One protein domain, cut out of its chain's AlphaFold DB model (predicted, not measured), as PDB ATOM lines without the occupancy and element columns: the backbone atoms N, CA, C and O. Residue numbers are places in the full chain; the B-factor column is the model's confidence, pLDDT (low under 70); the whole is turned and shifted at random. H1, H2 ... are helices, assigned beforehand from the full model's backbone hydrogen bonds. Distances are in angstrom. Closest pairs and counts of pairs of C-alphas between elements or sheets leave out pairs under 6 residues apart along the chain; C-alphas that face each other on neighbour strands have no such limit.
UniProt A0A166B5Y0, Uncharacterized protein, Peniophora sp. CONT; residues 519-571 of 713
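AT A GLANCE: This is residues 519 to 571 of the 713 residues of an uncharacterized protein of Peniophora sp. CONT (UniProt A0A166B5Y0). The chain makes three passes along one elongated body: H1 leads toward one end, H3 and the short H4 lead back, one after the other, and the long H5, 22.3 A from first to last C-alpha, runs back again along much of the body's 33 A length. H1 packs on the last half of H5, H4 packs on its beginning, short H2 makes the turn between H1 and H3, and H3 is near H1 and H5 without clearly touching either. The printed part has 53 residues with five named helices, in the order H1, H2, H3, H4, H5, and no named strand; the class is all helix. It is compact, with a radius of gyration of the C-alphas of 11.2 A, and spans 33 by 21 by 14 A.

IN THESE COORDINATES: H1 covers residues 519 to 527, 12.0 A from first to last C-alpha, and begins at C-alpha 519, (-50.701, -12.034, 7.931). H2 is residues 531 to 535, 6.6 A long. H3 is residues 538 to 543, 8.8 A long, with C-alpha 538 at (-47.160, -13.208, 19.103). H4 is residues 545 to 549, 6.1 A long. H5, the longest helix, covers residues 555 to 570 and is 22.3 A long; it ends at C-alpha 570, (-56.633, -21.047, 11.789).

HOW THE PARTS SIT: H1 and H5 touch, H5 with residues 563 to 570 alone; their closest C-alphas, of Ala 522 and Leu 566, are 6.1 A apart. They run the same way at a shallow tilt of 32 degrees. H1 and H2 only just touch, with 3 pairs of C-alphas within 8 A, and only at the corner by their link; the closest C-alphas, of Val 527 and Val 533, are 5.9 A apart. H3 is close to H1 but not clearly touching, the C-alphas of Leu 523 and Asp 539 being the closest at 7.0 A; the two run opposite ways at a shallow tilt of 13 degrees. H3 is also close to H5 but not clearly touching, with the closest C-alphas, of Phe 542 and Ala 562, 7.4 A apart; they run opposite ways at a steep tilt of 41 degrees. H3 and H4 meet only through their link. H4 touches H5, whose residues 555 to 559 alone take part; the closest C-alphas, of Met 549 and Val 555, are 5.7 A apart. H2 is apart from H4 and from H5. In H1, H2, H3, H4 and H5 every O i to N i+4 pair is within hydrogen-bond range.

THE WHOLE: The two C-alphas farthest apart, those of Arg 529 and Gly 551, are 33.4 A apart. The printed part has no cut, and the four links between the helices are tight. The mean pLDDT of the printed part is 90.7, and no printed residue is under 70.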
ATOM      1  N   TRP A 519     -50.968 -11.717   6.521       96.38
ATOM      2  CA  TRP A 519     -50.701 -12.034   7.931       96.38
ATOM      3  C   TRP A 519     -51.665 -11.323   8.888       96.38
ATOM      4  O   TRP A 519     -52.063 -11.908   9.893       96.38
ATOM      5  N   LYS A 520     -52.091 -10.092   8.567       95.56
ATOM      6  CA  LYS A 520     -52.998  -9.297   9.415       95.56
ATOM      7  C   LYS A 520     -54.359  -9.970   9.571       95.56
ATOM      8  O   LYS A 520     -54.815 -10.160  10.694       95.56
ATOM      9  N   GLY A 521     -54.971 -10.372   8.456       95.38
ATOM     10  CA  GLY A 521     -56.283 -11.022   8.468       95.38
ATOM     11  C   GLY A 521     -56.241 -12.410   9.109       95.38
ATOM     12  O   GLY A 521     -57.169 -12.794   9.823       95.38
ATOM     13  N   ALA A 522     -55.154 -13.160   8.904       95.38
ATOM     14  CA  ALA A 522     -54.965 -14.450   9.563       95.38
ATOM     15  C   ALA A 522     -54.769 -14.297  11.083       95.38
ATOM     16  O   ALA A 522     -55.305 -15.085  11.863       95.38
ATOM     17  N   LEU A 523     -54.041 -13.267  11.515       95.44
ATOM     18  CA  LEU A 523     -53.787 -13.003  12.925       95.44
ATOM     19  C   LEU A 523     -55.026 -12.475  13.660       95.44
ATOM     20  O   LEU A 523     -55.276 -12.901  14.781       95.44
ATOM     21  N   GLU A 524     -55.824 -11.604  13.041       94.69
ATOM     22  CA  GLU A 524     -57.069 -11.091  13.633       94.69
ATOM     23  C   GLU A 524     -58.037 -12.233  13.981       94.69
ATOM     24  O   GLU A 524     -58.508 -12.327  15.114       94.69
ATOM     25  N   LYS A 525     -58.228 -13.179  13.049       94.81
ATOM     26  CA  LYS A 525     -59.018 -14.406  13.275       94.81
ATOM     27  C   LYS A 525     -58.454 -15.290  14.389       94.81
ATOM     28  O   LYS A 525     -59.195 -16.028  15.047       94.81
ATOM     29  N   LEU A 526     -57.137 -15.271  14.571       93.81
ATOM     30  CA  LEU A 526     -56.473 -16.086  15.575       93.81
ATOM     31  C   LEU A 526     -56.589 -15.465  16.972       93.81
ATOM     32  O   LEU A 526     -56.942 -16.175  17.911       93.81
ATOM     33  N   VAL A 527     -56.380 -14.152  17.101       93.44
ATOM     34  CA  VAL A 527     -56.487 -13.410  18.372       93.44
ATOM     35  C   VAL A 527     -57.884 -13.544  18.978       93.44
ATOM     36  O   VAL A 527     -58.008 -13.715  20.187       93.44
ATOM     37  N   THR A 528     -58.938 -13.559  18.157       92.44
ATOM     38  CA  THR A 528     -60.312 -13.752  18.652       92.44
ATOM     39  C   THR A 528     -60.576 -15.140  19.237       92.44
ATOM     40  O   THR A 528     -61.537 -15.308  19.982       92.44
ATOM     41  N   ARG A 529     -59.766 -16.147  18.882       90.88
ATOM     42  CA  ARG A 529     -59.984 -17.551  19.272       90.88
ATOM     43  C   ARG A 529     -58.984 -18.049  20.312       90.88
ATOM     44  O   ARG A 529     -59.362 -18.833  21.175       90.88
ATOM     45  N   LYS A 530     -57.722 -17.619  20.232       90.94
ATOM     46  CA  LYS A 530     -56.624 -18.094  21.082       90.94
ATOM     47  C   LYS A 530     -56.052 -16.936  21.911       90.94
ATOM     48  O   LYS A 530     -55.217 -16.164  21.443       90.94
ATOM     49  N   ASP A 531     -56.468 -16.848  23.174       88.38
ATOM     50  CA  ASP A 531     -56.091 -15.779  24.119       88.38
ATOM     51  C   ASP A 531     -54.574 -15.691  24.394       88.38
ATOM     52  O   ASP A 531     -54.033 -14.642  24.754       88.38
ATOM     53  N   TRP A 532     -53.851 -16.800  24.221       88.44
ATOM     54  CA  TRP A 532     -52.412 -16.855  24.434       88.44
ATOM     55  C   TRP A 532     -51.644 -16.044  23.389       88.44
ATOM     56  O   TRP A 532     -50.539 -15.588  23.689       88.44
ATOM     57  N   VAL A 533     -52.210 -15.806  22.200       88.56
ATOM     58  CA  VAL A 533     -51.568 -15.014  21.138       88.56
ATOM     59  C   VAL A 533     -51.345 -13.578  21.602       88.56
ATOM     60  O   VAL A 533     -50.242 -13.051  21.454       88.56
ATOM     61  N   GLU A 534     -52.347 -12.987  22.256       86.88
ATOM     62  CA  GLU A 534     -52.244 -11.656  22.861       86.88
ATOM     63  C   GLU A 534     -51.311 -11.676  24.082       86.88
ATOM     64  O   GLU A 534     -50.394 -10.860  24.190       86.88
ATOM     65  N   ARG A 535     -51.463 -12.666  24.977       83.06
ATOM     66  CA  ARG A 535     -50.634 -12.774  26.197       83.06
ATOM     67  C   ARG A 535     -49.140 -12.946  25.906       83.06
ATOM     68  O   ARG A 535     -48.303 -12.484  26.684       83.06
ATOM     69  N   SER A 536     -48.802 -13.621  24.811       81.94
ATOM     70  CA  SER A 536     -47.421 -13.882  24.385       81.94
ATOM     71  C   SER A 536     -46.834 -12.792  23.485       81.94
ATOM     72  O   SER A 536     -45.641 -12.861  23.182       81.94
ATOM     73  N   LYS A 537     -47.631 -11.790  23.083       88.06
ATOM     74  CA  LYS A 537     -47.264 -10.786  22.068       88.06
ATOM     75  C   LYS A 537     -46.818 -11.412  20.741       88.06
ATOM     76  O   LYS A 537     -45.882 -10.948  20.083       88.06
ATOM     77  N   THR A 538     -47.464 -12.509  20.358       88.31
ATOM     78  CA  THR A 538     -47.160 -13.208  19.103       88.31
ATOM     79  C   THR A 538     -47.507 -12.334  17.886       88.31
ATOM     80  O   THR A 538     -46.855 -12.418  16.845       88.31
ATOM     81  N   ASP A 539     -48.454 -11.406  18.038       92.12
ATOM     82  CA  ASP A 539     -48.785 -10.384  17.044       92.12
ATOM     83  C   ASP A 539     -47.596  -9.473  16.697       92.12
ATOM     84  O   ASP A 539     -47.355  -9.168  15.526       92.12
ATOM     85  N   GLU A 540     -46.823  -9.067  17.705       91.06
ATOM     86  CA  GLU A 540     -45.636  -8.228  17.542       91.06
ATOM     87  C   GLU A 540     -44.506  -8.985  16.828       91.06
ATOM     88  O   GLU A 540     -43.704  -8.382  16.112       91.06
ATOM     89  N   PHE A 541     -44.437 -10.312  16.986       92.19
ATOM     90  CA  PHE A 541     -43.491 -11.134  16.234       92.19
ATOM     91  C   PHE A 541     -43.820 -11.146  14.740       92.19
ATOM     92  O   PHE A 541     -42.941 -10.809  13.948       92.19
ATOM     93  N   PHE A 542     -45.063 -11.463  14.361       95.00
ATOM     94  CA  PHE A 542     -45.465 -11.508  12.951       95.00
ATOM     95  C   PHE A 542     -45.382 -10.133  12.282       95.00
ATOM     96  O   PHE A 542     -44.838 -10.008  11.189       95.00
ATOM     97  N   ARG A 543     -45.780  -9.067  12.984       94.62
ATOM     98  CA  ARG A 543     -45.647  -7.695  12.471       94.62
ATOM     99  C   ARG A 543     -44.209  -7.322  12.104       94.62
ATOM    100  O   ARG A 543     -43.996  -6.620  11.125       94.62
ATOM    101  N   ASN A 544     -43.242  -7.779  12.896       94.44
ATOM    102  CA  ASN A 544     -41.829  -7.439  12.738       94.44
ATOM    103  C   ASN A 544     -41.017  -8.568  12.080       94.44
ATOM    104  O   ASN A 544     -39.788  -8.554  12.146       94.44
ATOM    105  N   LEU A 545     -41.673  -9.570  11.482       93.88
ATOM    106  CA  LEU A 545     -41.008 -10.765  10.961       93.88
ATOM    107  C   LEU A 545     -39.959 -10.419   9.895       93.88
ATOM    108  O   LEU A 545     -38.829 -10.894   9.975       93.88
ATOM    109  N   LEU A 546     -40.315  -9.558   8.936       93.06
ATOM    110  CA  LEU A 546     -39.435  -9.148   7.837       93.06
ATOM    111  C   LEU A 546     -38.132  -8.515   8.346       93.06
ATOM    112  O   LEU A 546     -37.045  -8.853   7.884       93.06
ATOM    113  N   GLU A 547     -38.239  -7.625   9.334       92.50
ATOM    114  CA  GLU A 547     -37.086  -6.959   9.940       92.50
ATOM    115  C   GLU A 547     -36.247  -7.937  10.770       92.50
ATOM    116  O   GLU A 547     -35.022  -7.939  10.663       92.50
ATOM    117  N   LYS A 548     -36.898  -8.822  11.538       89.44
ATOM    118  CA  LYS A 548     -36.225  -9.809  12.398       89.44
ATOM    119  C   LYS A 548     -35.449 -10.872  11.626       89.44
ATOM    120  O   LYS A 548     -34.480 -11.404  12.162       89.44
ATOM    121  N   MET A 549     -35.874 -11.200  10.409       90.38
ATOM    122  CA  MET A 549     -35.229 -12.232   9.585       90.38
ATOM    123  C   MET A 549     -34.120 -11.667   8.691       90.38
ATOM    124  O   MET A 549     -33.279 -12.421   8.194       90.38
ATOM    125  N   LYS A 550     -34.067 -10.340   8.523       88.88
ATOM    126  CA  LYS A 550     -33.077  -9.666   7.684       88.88
ATOM    127  C   LYS A 550     -31.654  -9.952   8.180       88.88
ATOM    128  O   LYS A 550     -31.287  -9.600   9.296       88.88
ATOM    129  N   GLY A 551     -30.843 -10.567   7.320       83.19
ATOM    130  CA  GLY A 551     -29.430 -10.861   7.587       83.19
ATOM    131  C   GLY A 551     -29.152 -12.184   8.306       83.19
ATOM    132  O   GLY A 551     -27.985 -12.490   8.525       83.19
ATOM    133  N   GLY A 552     -30.182 -12.968   8.653       78.62
ATOM    134  CA  GLY A 552     -30.013 -14.270   9.316       78.62
ATOM    135  C   GLY A 552     -30.640 -15.458   8.582       78.62
ATOM    136  O   GLY A 552     -30.090 -16.555   8.626       78.62
ATOM    137  N   VAL A 553     -31.781 -15.259   7.914       83.50
ATOM    138  CA  VAL A 553     -32.546 -16.311   7.219       83.50
ATOM    139  C   VAL A 553     -33.104 -15.739   5.914       83.50
ATOM    140  O   VAL A 553     -33.303 -14.529   5.806       83.50
ATOM    141  N   ASP A 554     -33.375 -16.595   4.925       86.94
ATOM    142  CA  ASP A 554     -34.142 -16.186   3.748       86.94
ATOM    143  C   ASP A 554     -35.516 -15.637   4.171       86.94
ATOM    144  O   ASP A 554     -36.333 -16.324   4.797       86.94
ATOM    145  N   VAL A 555     -35.753 -14.362   3.857       88.69
ATOM    146  CA  VAL A 555     -36.934 -13.625   4.316       88.69
ATOM    147  C   VAL A 555     -38.211 -14.199   3.704       88.69
ATOM    148  O   VAL A 555     -39.222 -14.310   4.399       88.69
ATOM    149  N   GLY A 556     -38.184 -14.615   2.437       89.06
ATOM    150  CA  GLY A 556     -39.368 -15.178   1.796       89.06
ATOM    151  C   GLY A 556     -39.713 -16.560   2.339       89.06
ATOM    152  O   GLY A 556     -40.889 -16.854   2.563       89.06
ATOM    153  N   LEU A 557     -38.719 -17.396   2.638       85.81
ATOM    154  CA  LEU A 557     -38.942 -18.659   3.338       85.81
ATOM    155  C   LEU A 557     -39.573 -18.418   4.713       85.81
ATOM    156  O   LEU A 557     -40.573 -19.058   5.043       85.81
ATOM    157  N   ALA A 558     -39.047 -17.466   5.486       89.00
ATOM    158  CA  ALA A 558     -39.613 -17.124   6.787       89.00
ATOM    159  C   ALA A 558     -41.074 -16.651   6.674       89.00
ATOM    160  O   ALA A 558     -41.923 -17.091   7.451       89.00
ATOM    161  N   CYS A 559     -41.396 -15.832   5.668       93.06
ATOM    162  CA  CYS A 559     -42.766 -15.416   5.364       93.06
ATOM    163  C   CYS A 559     -43.685 -16.596   5.015       93.06
ATOM    164  O   CYS A 559     -44.789 -16.678   5.555       93.06
ATOM    165  N   LYS A 560     -43.241 -17.533   4.160       89.44
ATOM    166  CA  LYS A 560     -44.013 -18.750   3.826       89.44
ATOM    167  C   LYS A 560     -44.310 -19.571   5.076       89.44
ATOM    168  O   LYS A 560     -45.455 -19.961   5.290       89.44
ATOM    169  N   VAL A 561     -43.293 -19.802   5.908       89.69
ATOM    170  CA  VAL A 561     -43.433 -20.566   7.156       89.69
ATOM    171  C   VAL A 561     -44.401 -19.872   8.111       89.69
ATOM    172  O   VAL A 561     -45.273 -20.526   8.678       89.69
ATOM    173  N   ALA A 562     -44.307 -18.549   8.250       93.75
ATOM    174  CA  ALA A 562     -45.205 -17.784   9.105       93.75
ATOM    175  C   ALA A 562     -46.669 -17.834   8.633       93.75
ATOM    176  O   ALA A 562     -47.560 -18.026   9.458       93.75
ATOM    177  N   LEU A 563     -46.933 -17.713   7.326       93.75
ATOM    178  CA  LEU A 563     -48.294 -17.850   6.787       93.75
ATOM    179  C   LEU A 563     -48.830 -19.272   6.942       93.75
ATOM    180  O   LEU A 563     -49.984 -19.443   7.327       93.75
ATOM    181  N   ALA A 564     -48.000 -20.286   6.688       90.75
ATOM    182  CA  ALA A 564     -48.384 -21.680   6.884       90.75
ATOM    183  C   ALA A 564     -48.740 -21.957   8.353       90.75
ATOM    184  O   ALA A 564     -49.762 -22.580   8.630       90.75
ATOM    185  N   TYR A 565     -47.950 -21.426   9.288       92.19
ATOM    186  CA  TYR A 565     -48.233 -21.508  10.719       92.19
ATOM    187  C   TYR A 565     -49.554 -20.819  11.084       92.19
ATOM    188  O   TYR A 565     -50.416 -21.433  11.706       92.19
ATOM    189  N   LEU A 566     -49.771 -19.576  10.641       93.69
ATOM    190  CA  LEU A 566     -51.033 -18.870  10.883       93.69
ATOM    191  C   LEU A 566     -52.230 -19.597  10.255       93.69
ATOM    192  O   LEU A 566     -53.320 -19.587  10.823       93.69
ATOM    193  N   SER A 567     -52.050 -20.232   9.097       92.88
ATOM    194  CA  SER A 567     -53.085 -21.046   8.460       92.88
ATOM    195  C   SER A 567     -53.399 -22.302   9.274       92.88
ATOM    196  O   SER A 567     -54.573 -22.633   9.428       92.88
ATOM    197  N   LEU A 568     -52.380 -22.980   9.809       88.81
ATOM    198  CA  LEU A 568     -52.539 -24.150  10.676       88.81
ATOM    199  C   LEU A 568     -53.295 -23.782  11.957       88.81
ATOM    200  O   LEU A 568     -54.295 -24.400  12.294       88.81
ATOM    201  N   GLU A 569     -52.884 -22.710  12.622       90.94
ATOM    202  CA  GLU A 569     -53.562 -22.209  13.820       90.94
ATOM    203  C   GLU A 569     -55.006 -21.737  13.520       90.94
ATOM    204  O   GLU A 569     -55.885 -21.716  14.390       90.94
ATOM    205  N   ASN A 570     -55.292 -21.378  12.263       92.44
ATOM    206  CA  ASN A 570     -56.633 -21.047  11.789       92.44
ATOM    207  C   ASN A 570     -57.506 -22.234  11.383       92.44
ATOM    208  O   ASN A 570     -58.726 -22.072  11.364       92.44
ATOM    209  N   SER A 571     -56.946 -23.419  11.150       90.19
ATOM    210  CA  SER A 571     -57.703 -24.568  10.635       90.19
ATOM    211  C   SER A 571     -58.582 -25.278  11.674       90.19
ATOM    212  O   SER A 571     -59.320 -26.186  11.307       90.19
TER     213      SER A 571